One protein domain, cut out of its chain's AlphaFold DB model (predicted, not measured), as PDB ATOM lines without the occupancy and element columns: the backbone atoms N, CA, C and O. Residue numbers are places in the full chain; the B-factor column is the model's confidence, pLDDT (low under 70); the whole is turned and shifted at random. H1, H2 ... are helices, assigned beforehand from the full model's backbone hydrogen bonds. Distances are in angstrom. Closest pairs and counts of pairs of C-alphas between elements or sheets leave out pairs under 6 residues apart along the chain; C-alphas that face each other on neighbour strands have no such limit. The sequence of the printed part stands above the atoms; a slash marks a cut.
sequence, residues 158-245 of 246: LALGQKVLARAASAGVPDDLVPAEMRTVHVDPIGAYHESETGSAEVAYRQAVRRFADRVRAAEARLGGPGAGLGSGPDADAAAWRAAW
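AT A GLANCE: This is residues 158 to 245 of the 246 residues of the protein "Nucleoside triphosphate hydrolase" of Actinomycetales bacterium (UniProt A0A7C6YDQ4). Two helices, H1 and the longer H2, lie side by side and run the same way, and a third, H3, is set crosswise at the far end of H2. Between H1 and H2 the link folds back along the length of the pair and makes a loop past the beginning of H2, so the whole is a rod with this loop at one end and H3 at the other. The printed part has 88 residues with three named helices, in the order H1, H2, H3, and no named strand; the class is all helix. It is loose, with a radius of gyration of the C-alphas of 15.4 A, and spans 50 by 19 by 19 A.

HOW THE PARTS SIT: H1, residues 158 to 170, touches H2, residues 201 to 222, with 11 pairs of C-alphas within 8 A. Their closest C-alphas, those of Gly 161 and Val 209, are 5.5 A apart. The two helices stand at a shallow tilt of 23 degrees and run the same way, with their centres 10.7 A apart. H2 in turn touches H3, residues 234 to 245, with 9 pairs of C-alphas within 8 A. H2 touches H3 with residues 215 to 222 alone, and H3 touches H2 with residues 241 to 245 alone; their closest C-alphas, those of Ala 219 and Ala 244, are 4.9 A apart. H2 and H3 are about perpendicular, at 79 degrees. H1 and H3 are apart. In H1, H2 and H3 every O i to N i+4 pair is within hydrogen-bond range.

IN THESE COORDINATES: H1 runs from Leu 158, with its C-alpha at (-28.239, 20.666, -34.748), to Ser 170, and measures 18.2 A from first to last C-alpha. H2, the longest helix with 22 residues, runs from Ala 201, with its C-alpha at (-24.949, 14.986, -42.090), to Arg 222, and measures 31.7 A. H3 runs from Pro 234 to Trp 245, whose C-alpha is at (-26.021, 4.210, -17.991), and measures 16.1 A.

THE WHOLE: The two C-alphas farthest apart are those of His 194 and Ser 232, at 51.5 A. The C-alphas of Leu 158 and Trp 245, the first and last printed, are 23.6 A apart. The printed part has no cut. Both links are long: residues 171 to 200, 30 residues with no named element, and the 11 residues between H2 and H3. The mean pLDDT of the printed part is 89.2, and residues 191 to 198 are under 70, where the model's confidence is low.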
ATOM      1  N   LEU A 158     -29.162  19.912 -35.606       94.25
ATOM      2  CA  LEU A 158     -28.239  20.666 -34.748       94.25
ATOM      3  C   LEU A 158     -28.952  21.331 -33.564       94.25
ATOM      4  O   LEU A 158     -28.530  21.159 -32.420       94.25
ATOM      5  N   ALA A 159     -30.072  22.012 -33.820       93.56
ATOM      6  CA  ALA A 159     -30.898  22.617 -32.776       93.56
ATOM      7  C   ALA A 159     -31.467  21.554 -31.820       93.56
ATOM      8  O   ALA A 159     -31.450  21.742 -30.600       93.56
ATOM      9  N   LEU A 160     -31.901  20.409 -32.362       95.75
ATOM     10  CA  LEU A 160     -32.347  19.253 -31.584       95.75
ATOM     11  C   LEU A 160     -31.236  18.752 -30.658       95.75
ATOM     12  O   LEU A 160     -31.459  18.605 -29.455       95.75
ATOM     13  N   GLY A 161     -30.035  18.536 -31.196       96.19
ATOM     14  CA  GLY A 161     -28.877  18.091 -30.425       96.19
ATOM     15  C   GLY A 161     -28.513  19.067 -29.317       96.19
ATOM     16  O   GLY A 161     -28.400  18.660 -28.163       96.19
ATOM     17  N   GLN A 162     -28.441  20.363 -29.621       95.94
ATOM     18  CA  GLN A 162     -28.165  21.391 -28.618       95.94
ATOM     19  C   GLN A 162     -29.232  21.415 -27.516       95.94
ATOM     20  O   GLN A 162     -28.904  21.539 -26.334       95.94
ATOM     21  N   LYS A 163     -30.514  21.237 -27.870       96.19
ATOM     22  CA  LYS A 163     -31.603  21.162 -26.891       96.19
ATOM     23  C   LYS A 163     -31.471  19.941 -25.985       96.19
ATOM     24  O   LYS A 163     -31.631  20.083 -24.774       96.19
ATOM     25  N   VAL A 164     -31.196  18.769 -26.554       97.12
ATOM     26  CA  VAL A 164     -31.024  17.516 -25.804       97.12
ATOM     27  C   VAL A 164     -29.810  17.602 -24.878       97.12
ATOM     28  O   VAL A 164     -29.942  17.304 -23.693       97.12
ATOM     29  N   LEU A 165     -28.668  18.092 -25.366       96.69
ATOM     30  CA  LEU A 165     -27.456  18.282 -24.562       96.69
ATOM     31  C   LEU A 165     -27.686  19.255 -23.402       96.69
ATOM     32  O   LEU A 165     -27.336  18.948 -22.266       96.69
ATOM     33  N   ALA A 166     -28.351  20.387 -23.652       95.19
ATOM     34  CA  ALA A 166     -28.679  21.345 -22.597       95.19
ATOM     35  C   ALA A 166     -29.576  20.728 -21.509       95.19
ATOM     36  O   ALA A 166     -29.417  21.028 -20.325       95.19
ATOM     37  N   ARG A 167     -30.518  19.854 -21.891       94.62
ATOM     38  CA  ARG A 167     -31.385  19.140 -20.942       94.62
ATOM     39  C   ARG A 167     -30.623  18.092 -20.142       94.62
ATOM     40  O   ARG A 167     -30.784  18.063 -18.928       94.62
ATOM     41  N   ALA A 168     -29.785  17.298 -20.803       95.44
ATOM     42  CA  ALA A 168     -28.938  16.301 -20.160       95.44
ATOM     43  C   ALA A 168     -27.999  16.954 -19.132       95.44
ATOM     44  O   ALA A 168     -27.998  16.560 -17.969       95.44
ATOM     45  N   ALA A 169     -27.307  18.029 -19.520       94.38
ATOM     46  CA  ALA A 169     -26.452  18.796 -18.616       94.38
ATOM     47  C   ALA A 169     -27.239  19.376 -17.426       94.38
ATOM     48  O   ALA A 169     -26.808  19.262 -16.283       94.38
ATOM     49  N   SER A 170     -28.430  19.939 -17.673       90.88
ATOM     50  CA  SER A 170     -29.299  20.461 -16.601       90.88
ATOM     51  C   SER A 170     -29.785  19.375 -15.633       90.88
ATOM     52  O   SER A 170     -30.118  19.689 -14.497       90.88
ATOM     53  N   ALA A 171     -29.859  18.119 -16.084       91.62
ATOM     54  CA  ALA A 171     -30.243  16.960 -15.278       91.62
ATOM     55  C   ALA A 171     -29.049  16.289 -14.569       91.62
ATOM     56  O   ALA A 171     -29.224  15.257 -13.923       91.62
ATOM     57  N   GLY A 172     -27.841  16.846 -14.704       93.94
ATOM     58  CA  GLY A 172     -26.629  16.304 -14.093       93.94
ATOM     59  C   GLY A 172     -26.024  15.111 -14.835       93.94
ATOM     60  O   GLY A 172     -25.158  14.446 -14.273       93.94
ATOM     61  N   VAL A 173     -26.444  14.832 -16.079       95.56
ATOM     62  CA  VAL A 173     -25.814  13.791 -16.908       95.56
ATOM     63  C   VAL A 173     -24.350  14.186 -17.155       95.56
ATOM     64  O   VAL A 173     -24.110  15.267 -17.705       95.56
ATOM     65  N   PRO A 174     -23.371  13.349 -16.773       95.31
ATOM     66  CA  PRO A 174     -21.959  13.660 -16.951       95.31
ATOM     67  C   PRO A 174     -21.554  13.821 -18.412       95.31
ATOM     68  O   PRO A 174     -22.026  13.101 -19.292       95.31
ATOM     69  N   ASP A 175     -20.610  14.729 -18.653       94.00
ATOM     70  CA  ASP A 175     -20.078  14.997 -19.987       94.00
ATOM     71  C   ASP A 175     -19.452  13.738 -20.617       94.00
ATOM     72  O   ASP A 175     -19.614  13.497 -21.806       94.00
ATOM     73  N   ASP A 176     -18.810  12.866 -19.841       95.12
ATOM     74  CA  ASP A 176     -18.218  11.620 -20.349       95.12
ATOM     75  C   ASP A 176     -19.240  10.607 -20.896       95.12
ATOM     76  O   ASP A 176     -18.869   9.724 -21.667       95.12
ATOM     77  N   LEU A 177     -20.525  10.749 -20.557       96.44
ATOM     78  CA  LEU A 177     -21.598   9.893 -21.072       96.44
ATOM     79  C   LEU A 177     -22.168  10.380 -22.412       96.44
ATOM     80  O   LEU A 177     -22.912   9.648 -23.075       96.44
ATOM     81  N   VAL A 178     -21.831  11.601 -22.832       96.44
ATOM     82  CA  VAL A 178     -22.253  12.157 -24.119       96.44
ATOM     83  C   VAL A 178     -21.398  11.550 -25.245       96.44
ATOM     84  O   VAL A 178     -20.176  11.714 -25.238       96.44
ATOM     85  N   PRO A 179     -22.007  10.887 -26.248       94.62
ATOM     86  CA  PRO A 179     -21.272  10.294 -27.363       94.62
ATOM     87  C   PRO A 179     -20.490  11.332 -28.178       94.62
ATOM     88  O   PRO A 179     -20.947  12.461 -28.369       94.62
ATOM     89  N   ALA A 180     -19.334  10.944 -28.722       92.56
ATOM     90  CA  ALA A 180     -18.493  11.837 -29.523       92.56
ATOM     91  C   ALA A 180     -19.216  12.367 -30.776       92.56
ATOM     92  O   ALA A 180     -19.013  13.516 -31.175       92.56
ATOM     93  N   GLU A 181     -20.124  11.571 -31.350       91.12
ATOM     94  CA  GLU A 181     -20.929  11.940 -32.520       91.12
ATOM     95  C   GLU A 181     -21.944  13.055 -32.214       91.12
ATOM     96  O   GLU A 181     -22.477  13.672 -33.129       91.12
ATOM     97  N   MET A 182     -22.207  13.347 -30.934       93.94
ATOM     98  CA  MET A 182     -23.004  14.508 -30.522       93.94
ATOM     99  C   MET A 182     -22.195  15.808 -30.456       93.94
ATOM    100  O   MET A 182     -22.776  16.880 -30.317       93.94
ATOM    101  N   ARG A 183     -20.861  15.726 -30.526       90.00
ATOM    102  CA  ARG A 183     -19.953  16.882 -30.417       90.00
ATOM    103  C   ARG A 183     -19.334  17.286 -31.739       90.00
ATOM    104  O   ARG A 183     -18.909  18.427 -31.885       90.00
ATOM    105  N   THR A 184     -19.265  16.349 -32.675       89.25
ATOM    106  CA  THR A 184     -18.625  16.549 -33.972       89.25
ATOM    107  C   THR A 184     -19.620  16.229 -35.071       89.25
ATOM    108  O   THR A 184     -20.189  15.141 -35.093       89.25
ATOM    109  N   VAL A 185     -19.820  17.174 -35.988       88.69
ATOM    110  CA  VAL A 185     -20.639  16.981 -37.187       88.69
ATOM    111  C   VAL A 185     -19.715  17.004 -38.393       88.69
ATOM    112  O   VAL A 185     -18.986  17.971 -38.606       88.69
ATOM    113  N   HIS A 186     -19.752  15.933 -39.179       84.56
ATOM    114  CA  HIS A 186     -19.020  15.836 -40.434       84.56
ATOM    115  C   HIS A 186     -19.962  16.181 -41.584       84.56
ATOM    116  O   HIS A 186     -20.991  15.532 -41.756       84.56
ATOM    117  N   VAL A 187     -19.611  17.211 -42.353       85.44
ATOM    118  CA  VAL A 187     -20.342  17.611 -43.560       85.44
ATOM    119  C   VAL A 187     -19.497  17.224 -44.765       85.44
ATOM    120  O   VAL A 187     -18.434  17.800 -44.989       85.44
ATOM    121  N   ASP A 188     -19.961  16.225 -45.515       77.81
ATOM    122  CA  ASP A 188     -19.346  15.807 -46.775       77.81
ATOM    123  C   ASP A 188     -19.904  16.666 -47.927       77.81
ATOM    124  O   ASP A 188     -21.129  16.741 -48.081       77.81
ATOM    125  N   PRO A 189     -19.051  17.304 -48.750       75.25
ATOM    126  CA  PRO A 189     -19.489  18.117 -49.883       75.25
ATOM    127  C   PRO A 189     -20.286  17.358 -50.964       75.25
ATOM    128  O   PRO A 189     -20.933  18.006 -51.784       75.25
ATOM    129  N   ILE A 190     -20.250  16.020 -51.001       72.62
ATOM    130  CA  ILE A 190     -20.867  15.181 -52.050       72.62
ATOM    131  C   ILE A 190     -22.024  14.314 -51.487       72.62
ATOM    132  O   ILE A 190     -22.851  13.786 -52.236       72.62
ATOM    133  N   GLY A 191     -22.132  14.187 -50.160       56.72
ATOM    134  CA  GLY A 191     -22.839  13.089 -49.483       56.72
ATOM    135  C   GLY A 191     -24.372  13.127 -49.409       56.72
ATOM    136  O   GLY A 191     -24.966  12.165 -48.922       56.72
ATOM    137  N   ALA A 192     -25.044  14.182 -49.881       58.91
ATOM    138  CA  ALA A 192     -26.514  14.238 -49.840       58.91
ATOM    139  C   ALA A 192     -27.191  13.430 -50.965       58.91
ATOM    140  O   ALA A 192     -28.284  12.903 -50.765       58.91
ATOM    141  N   TYR A 193     -26.546  13.323 -52.132       61.38
ATOM    142  CA  TYR A 193     -27.144  12.746 -53.350       61.38
ATOM    143  C   TYR A 193     -26.336  11.590 -53.955       61.38
ATOM    144  O   TYR A 193     -26.731  11.023 -54.972       61.38
ATOM    145  N   HIS A 194     -25.225  11.222 -53.319       62.03
ATOM    146  CA  HIS A 194     -24.382  10.100 -53.708       62.03
ATOM    147  C   HIS A 194     -24.164   9.187 -52.502       62.03
ATOM    148  O   HIS A 194     -24.051   9.670 -51.374       62.03
ATOM    149  N   GLU A 195     -24.098   7.873 -52.739       58.84
ATOM    150  CA  GLU A 195     -23.633   6.917 -51.731       58.84
ATOM    151  C   GLU A 195     -22.228   7.341 -51.278       58.84
ATOM    152  O   GLU A 195     -21.247   7.195 -52.004       58.84
ATOM    153  N   SER A 196     -22.157   7.936 -50.092       64.25
ATOM    154  CA  SER A 196     -20.926   8.322 -49.409       64.25
ATOM    155  C   SER A 196     -20.820   7.518 -48.121       64.25
ATOM    156  O   SER A 196     -21.831   7.061 -47.583       64.25
ATOM    157  N   GLU A 197     -19.604   7.364 -47.602       60.50
ATOM    158  CA  GLU A 197     -19.379   6.672 -46.327       60.50
ATOM    159  C   GLU A 197     -20.109   7.350 -45.153       60.50
ATOM    160  O   GLU A 197     -20.454   6.683 -44.179       60.50
ATOM    161  N   THR A 198     -20.375   8.660 -45.241       61.66
ATOM    162  CA  THR A 198     -20.996   9.448 -44.164       61.66
ATOM    163  C   THR A 198     -22.486   9.737 -44.370       61.66
ATOM    164  O   THR A 198     -23.187  10.013 -43.396       61.66
ATOM    165  N   GLY A 199     -22.989   9.679 -45.609       75.94
ATOM    166  CA  GLY A 199     -24.369  10.027 -45.955       75.94
ATOM    167  C   GLY A 199     -24.734  11.488 -45.649       75.94
ATOM    168  O   GLY A 199     -23.876  12.371 -45.590       75.94
ATOM    169  N   SER A 200     -26.029  11.751 -45.436       85.12
ATOM    170  CA  SER A 200     -26.522  13.073 -45.027       85.12
ATOM    171  C   SER A 200     -26.115  13.396 -43.586       85.12
ATOM    172  O   SER A 200     -26.529  12.708 -42.650       85.12
ATOM    173  N   ALA A 201     -25.368  14.490 -43.403       87.44
ATOM    174  CA  ALA A 201     -24.949  14.986 -42.090       87.44
ATOM    175  C   ALA A 201     -26.140  15.287 -41.162       87.44
ATOM    176  O   ALA A 201     -26.080  15.018 -39.963       87.44
ATOM    177  N   GLU A 202     -27.240  15.799 -41.723       89.19
ATOM    178  CA  GLU A 202     -28.480  16.050 -40.984       89.19
ATOM    179  C   GLU A 202     -29.041  14.742 -40.420       89.19
ATOM    180  O   GLU A 202     -29.272  14.638 -39.212       89.19
ATOM    181  N   VAL A 203     -29.186  13.729 -41.280       87.75
ATOM    182  CA  VAL A 203     -29.800  12.449 -40.914       87.75
ATOM    183  C   VAL A 203     -28.909  11.718 -39.918       87.75
ATOM    184  O   VAL A 203     -29.390  11.245 -38.886       87.75
ATOM    185  N   ALA A 204     -27.604  11.662 -40.193       88.75
ATOM    186  CA  ALA A 204     -26.622  11.022 -39.329       88.75
ATOM    187  C   ALA A 204     -26.605  11.660 -37.930       88.75
ATOM    188  O   ALA A 204     -26.702  10.948 -36.923       88.75
ATOM    189  N   TYR A 205     -26.568  12.996 -37.852       93.00
ATOM    190  CA  TYR A 205     -26.581  13.702 -36.573       93.00
ATOM    191  C   TYR A 205     -27.922  13.537 -35.846       93.00
ATOM    192  O   TYR A 205     -27.935  13.200 -34.663       93.00
ATOM    193  N   ARG A 206     -29.068  13.655 -36.536       94.56
ATOM    194  CA  ARG A 206     -30.393  13.417 -35.932       94.56
ATOM    195  C   ARG A 206     -30.491  12.021 -35.322       94.56
ATOM    196  O   ARG A 206     -31.020  11.867 -34.220       94.56
ATOM    197  N   GLN A 207     -29.977  11.003 -36.009       93.00
ATOM    198  CA  GLN A 207     -29.950   9.640 -35.483       93.00
ATOM    199  C   GLN A 207     -29.057   9.517 -34.242       93.00
ATOM    200  O   GLN A 207     -29.452   8.851 -33.286       93.00
ATOM    201  N   ALA A 208     -27.891  10.171 -34.218       94.75
ATOM    202  CA  ALA A 208     -27.035  10.213 -33.030       94.75
ATOM    203  C   ALA A 208     -27.759  10.853 -31.833       94.75
ATOM    204  O   ALA A 208     -27.776  10.272 -30.747       94.75
ATOM    205  N   VAL A 209     -28.445  11.982 -32.055       96.56
ATOM    206  CA  VAL A 209     -29.243  12.661 -31.026       96.56
ATOM    207  C   VAL A 209     -30.353  11.755 -30.486       96.56
ATOM    208  O   VAL A 209     -30.543  11.670 -29.273       96.56
ATOM    209  N   ARG A 210     -31.075  11.045 -31.366       96.62
ATOM    210  CA  ARG A 210     -32.140  10.108 -30.964       96.62
ATOM    211  C   ARG A 210     -31.593   8.945 -30.134       96.62
ATOM    212  O   ARG A 210     -32.112   8.699 -29.052       96.62
ATOM    213  N   ARG A 211     -30.500   8.308 -30.573       97.06
ATOM    214  CA  ARG A 211     -29.846   7.225 -29.812       97.06
ATOM    215  C   ARG A 211     -29.390   7.685 -28.428       97.06
ATOM    216  O   ARG A 211     -29.555   6.952 -27.457       97.06
ATOM    217  N   PHE A 212     -28.821   8.885 -28.325       97.62
ATOM    218  CA  PHE A 212     -28.440   9.441 -27.029       97.62
ATOM    219  C   PHE A 212     -29.658   9.715 -26.144       97.62
ATOM    220  O   PHE A 212     -29.660   9.335 -24.977       97.62
ATOM    221  N   ALA A 213     -30.721  10.304 -26.692       97.31
ATOM    222  CA  ALA A 213     -31.952  10.540 -25.949       97.31
ATOM    223  C   ALA A 213     -32.595   9.241 -25.438       97.31
ATOM    224  O   ALA A 213     -33.085   9.207 -24.311       97.31
ATOM    225  N   ASP A 214     -32.551   8.164 -26.223       97.50
ATOM    226  CA  ASP A 214     -33.028   6.847 -25.795       97.50
ATOM    227  C   ASP A 214     -32.178   6.274 -24.655       97.50
ATOM    228  O   ASP A 214     -32.730   5.737 -23.696       97.50
ATOM    229  N   ARG A 215     -30.850   6.460 -24.695       97.38
ATOM    230  CA  ARG A 215     -29.964   6.106 -23.570       97.38
ATOM    231  C   ARG A 215     -30.288   6.901 -22.308       97.38
ATOM    232  O   ARG A 215     -30.387   6.305 -21.240       97.38
ATOM    233  N   VAL A 216     -30.525   8.208 -22.431       97.25
ATOM    234  CA  VAL A 216     -30.939   9.058 -21.303       97.25
ATOM    235  C   VAL A 216     -32.247   8.550 -20.691       97.25
ATOM    236  O   VAL A 216     -32.319   8.390 -19.477       97.25
ATOM    237  N   ARG A 217     -33.262   8.241 -21.513       97.00
ATOM    238  CA  ARG A 217     -34.541   7.682 -21.034       97.00
ATOM    239  C   ARG A 217     -34.357   6.344 -20.324       97.00
ATOM    240  O   ARG A 217     -34.965   6.118 -19.284       97.00
ATOM    241  N   ALA A 218     -33.532   5.456 -20.882       97.00
ATOM    242  CA  ALA A 218     -33.266   4.149 -20.290       97.00
ATOM    243  C   ALA A 218     -32.568   4.278 -18.929       97.00
ATOM    244  O   ALA A 218     -32.999   3.655 -17.959       97.00
ATOM    245  N   ALA A 219     -31.544   5.127 -18.834       97.00
ATOM    246  CA  ALA A 219     -30.840   5.391 -17.584       97.00
ATOM    247  C   ALA A 219     -31.751   6.053 -16.536       97.00
ATOM    248  O   ALA A 219     -31.795   5.604 -15.393       97.00
ATOM    249  N   GLU A 220     -32.560   7.041 -16.928       96.12
ATOM    250  CA  GLU A 220     -33.558   7.664 -16.048       96.12
ATOM    251  C   GLU A 220     -34.575   6.639 -15.520       96.12
ATOM    252  O   GLU A 220     -34.899   6.632 -14.334       96.12
ATOM    253  N   ALA A 221     -35.041   5.718 -16.368       95.44
ATOM    254  CA  ALA A 221     -35.936   4.648 -15.940       95.44
ATOM    255  C   ALA A 221     -35.274   3.718 -14.904       95.44
ATOM    256  O   ALA A 221     -35.920   3.352 -13.920       95.44
ATOM    257  N   ARG A 222     -33.986   3.377 -15.072       96.19
ATOM    258  CA  ARG A 222     -33.219   2.576 -14.094       96.19
ATOM    259  C   ARG A 222     -33.004   3.308 -12.765       96.19
ATOM    260  O   ARG A 222     -32.976   2.658 -11.724       96.19
ATOM    261  N   LEU A 223     -32.914   4.639 -12.788       95.44
ATOM    262  CA  LEU A 223     -32.855   5.485 -11.588       95.44
ATOM    263  C   LEU A 223     -34.200   5.593 -10.843       95.44
ATOM    264  O   LEU A 223     -34.253   6.129  -9.736       95.44
ATOM    265  N   GLY A 224     -35.284   5.055 -11.412       93.81
ATOM    266  CA  GLY A 224     -36.626   5.093 -10.830       93.81
ATOM    267  C   GLY A 224     -37.519   6.203 -11.387       93.81
ATOM    268  O   GLY A 224     -38.577   6.470 -10.819       93.81
ATOM    269  N   GLY A 225     -37.120   6.835 -12.495       91.25
ATOM    270  CA  GLY A 225     -37.877   7.881 -13.177       91.25
ATOM    271  C   GLY A 225     -37.340   9.298 -12.935       91.25
ATOM    272  O   GLY A 225     -36.255   9.475 -12.379       91.25
ATOM    273  N   PRO A 226     -38.090  10.329 -13.362       89.69
ATOM    274  CA  PRO A 226     -37.615  11.710 -13.389       89.69
ATOM    275  C   PRO A 226     -37.106  12.229 -12.037       89.69
ATOM    276  O   PRO A 226     -37.878  12.398 -11.093       89.69
ATOM    277  N   GLY A 227     -35.802  12.508 -11.957       83.50
ATOM    278  CA  GLY A 227     -35.127  13.034 -10.761       83.50
ATOM    279  C   GLY A 227     -34.976  12.044  -9.596       83.50
ATOM    280  O   GLY A 227     -34.476  12.430  -8.540       83.50
ATOM    281  N   ALA A 228     -35.402  10.790  -9.760       88.88
ATOM    282  CA  ALA A 228     -35.214   9.742  -8.763       88.88
ATOM    283  C   ALA A 228     -33.767   9.223  -8.779       88.88
ATOM    284  O   ALA A 228     -33.046   9.397  -9.756       88.88
ATOM    285  N   GLY A 229     -33.321   8.616  -7.676       85.00
ATOM    286  CA  GLY A 229     -32.005   7.965  -7.599       85.00
ATOM    287  C   GLY A 229     -30.788   8.903  -7.639       85.00
ATOM    288  O   GLY A 229     -29.665   8.418  -7.517       85.00
ATOM    289  N   LEU A 230     -30.996  10.217  -7.772       88.81
ATOM    290  CA  LEU A 230     -29.954  11.244  -7.705       88.81
ATOM    291  C   LEU A 230     -29.572  11.555  -6.245       88.81
ATOM    292  O   LEU A 230     -30.365  11.366  -5.319       88.81
ATOM    293  N   GLY A 231     -28.326  11.974  -6.035       79.94
ATOM    294  CA  GLY A 231     -27.728  12.183  -4.721       79.94
ATOM    295  C   GLY A 231     -27.842  13.624  -4.215       79.94
ATOM    296  O   GLY A 231     -28.556  14.464  -4.748       79.94
ATOM    297  N   SER A 232     -27.128  13.933  -3.128       79.56
ATOM    298  CA  SER A 232     -27.113  15.279  -2.526       79.56
ATOM    299  C   SER A 232     -25.999  16.171  -3.088       79.56
ATOM    300  O   SER A 232     -25.363  16.908  -2.334       79.56
ATOM    301  N   GLY A 233     -25.723  16.085  -4.392       87.19
ATOM    302  CA  GLY A 233     -24.755  16.958  -5.055       87.19
ATOM    303  C   GLY A 233     -24.222  16.425  -6.390       87.19
ATOM    304  O   GLY A 233     -24.391  15.243  -6.691       87.19
ATOM    305  N   PRO A 234     -23.509  17.272  -7.160       87.94
ATOM    306  CA  PRO A 234     -23.125  16.983  -8.545       87.94
ATOM    307  C   PRO A 234     -22.307  15.699  -8.719       87.94
ATOM    308  O   PRO A 234     -22.529  14.951  -9.665       87.94
ATOM    309  N   ASP A 235     -21.385  15.414  -7.795       90.88
ATOM    310  CA  ASP A 235     -20.546  14.211  -7.863       90.88
ATOM    311  C   ASP A 235     -21.354  12.929  -7.622       90.88
ATOM    312  O   ASP A 235     -21.121  11.904  -8.267       90.88
ATOM    313  N   ALA A 236     -22.325  12.987  -6.706       89.12
ATOM    314  CA  ALA A 236     -23.204  11.863  -6.406       89.12
ATOM    315  C   ALA A 236     -24.195  11.619  -7.553       89.12
ATOM    316  O   ALA A 236     -24.400  10.471  -7.943       89.12
ATOM    317  N   ASP A 237     -24.736  12.690  -8.141       92.38
ATOM    318  CA  ASP A 237     -25.599  12.625  -9.326       92.38
ATOM    319  C   ASP A 237     -24.844  12.020 -10.508       92.38
ATOM    320  O   ASP A 237     -25.331  11.098 -11.162       92.38
ATOM    321  N   ALA A 238     -23.609  12.472 -10.735       93.38
ATOM    322  CA  ALA A 238     -22.755  11.940 -11.782       93.38
ATOM    323  C   ALA A 238     -22.467  10.443 -11.590       93.38
ATOM    324  O   ALA A 238     -22.502   9.674 -12.551       93.38
ATOM    325  N   ALA A 239     -22.190  10.010 -10.358       93.94
ATOM    326  CA  ALA A 239     -21.983   8.598 -10.044       93.94
ATOM    327  C   ALA A 239     -23.253   7.760 -10.273       93.94
ATOM    328  O   ALA A 239     -23.162   6.675 -10.847       93.94
ATOM    329  N   ALA A 240     -24.424   8.272  -9.881       94.81
ATOM    330  CA  ALA A 240     -25.708   7.614 -10.105       94.81
ATOM    331  C   ALA A 240     -26.011   7.461 -11.605       94.81
ATOM    332  O   ALA A 240     -26.324   6.360 -12.058       94.81
ATOM    333  N   TRP A 241     -25.829   8.528 -12.389       96.88
ATOM    334  CA  TRP A 241     -25.986   8.486 -13.844       96.88
ATOM    335  C   TRP A 241     -25.060   7.464 -14.500       96.88
ATOM    336  O   TRP A 241     -25.526   6.687 -15.327       96.88
ATOM    337  N   ARG A 242     -23.778   7.412 -14.109       96.19
ATOM    338  CA  ARG A 242     -22.839   6.398 -14.624       96.19
ATOM    339  C   ARG A 242     -23.279   4.980 -14.269       96.19
ATOM    340  O   ARG A 242     -23.247   4.111 -15.129       96.19
ATOM    341  N   ALA A 243     -23.720   4.753 -13.031       95.19
ATOM    342  CA  ALA A 243     -24.179   3.438 -12.586       95.19
ATOM    343  C   ALA A 243     -25.444   2.962 -13.323       95.19
ATOM    344  O   ALA A 243     -25.639   1.762 -13.487       95.19
ATOM    345  N   ALA A 244     -26.292   3.893 -13.762       95.88
ATOM    346  CA  ALA A 244     -27.524   3.604 -14.489       95.88
ATOM    347  C   ALA A 244     -27.370   3.629 -16.021       95.88
ATOM    348  O   ALA A 244     -28.354   3.389 -16.725       95.88
ATOM    349  N   TRP A 245     -26.194   3.967 -16.556       95.25
ATOM    350  CA  TRP A 245     -26.021   4.210 -17.991       95.25
ATOM    351  C   TRP A 245     -26.059   2.922 -18.826       95.25
ATOM    352  O   TRP A 245     -26.735   2.877 -19.861       95.25
TER     353      TRP A 245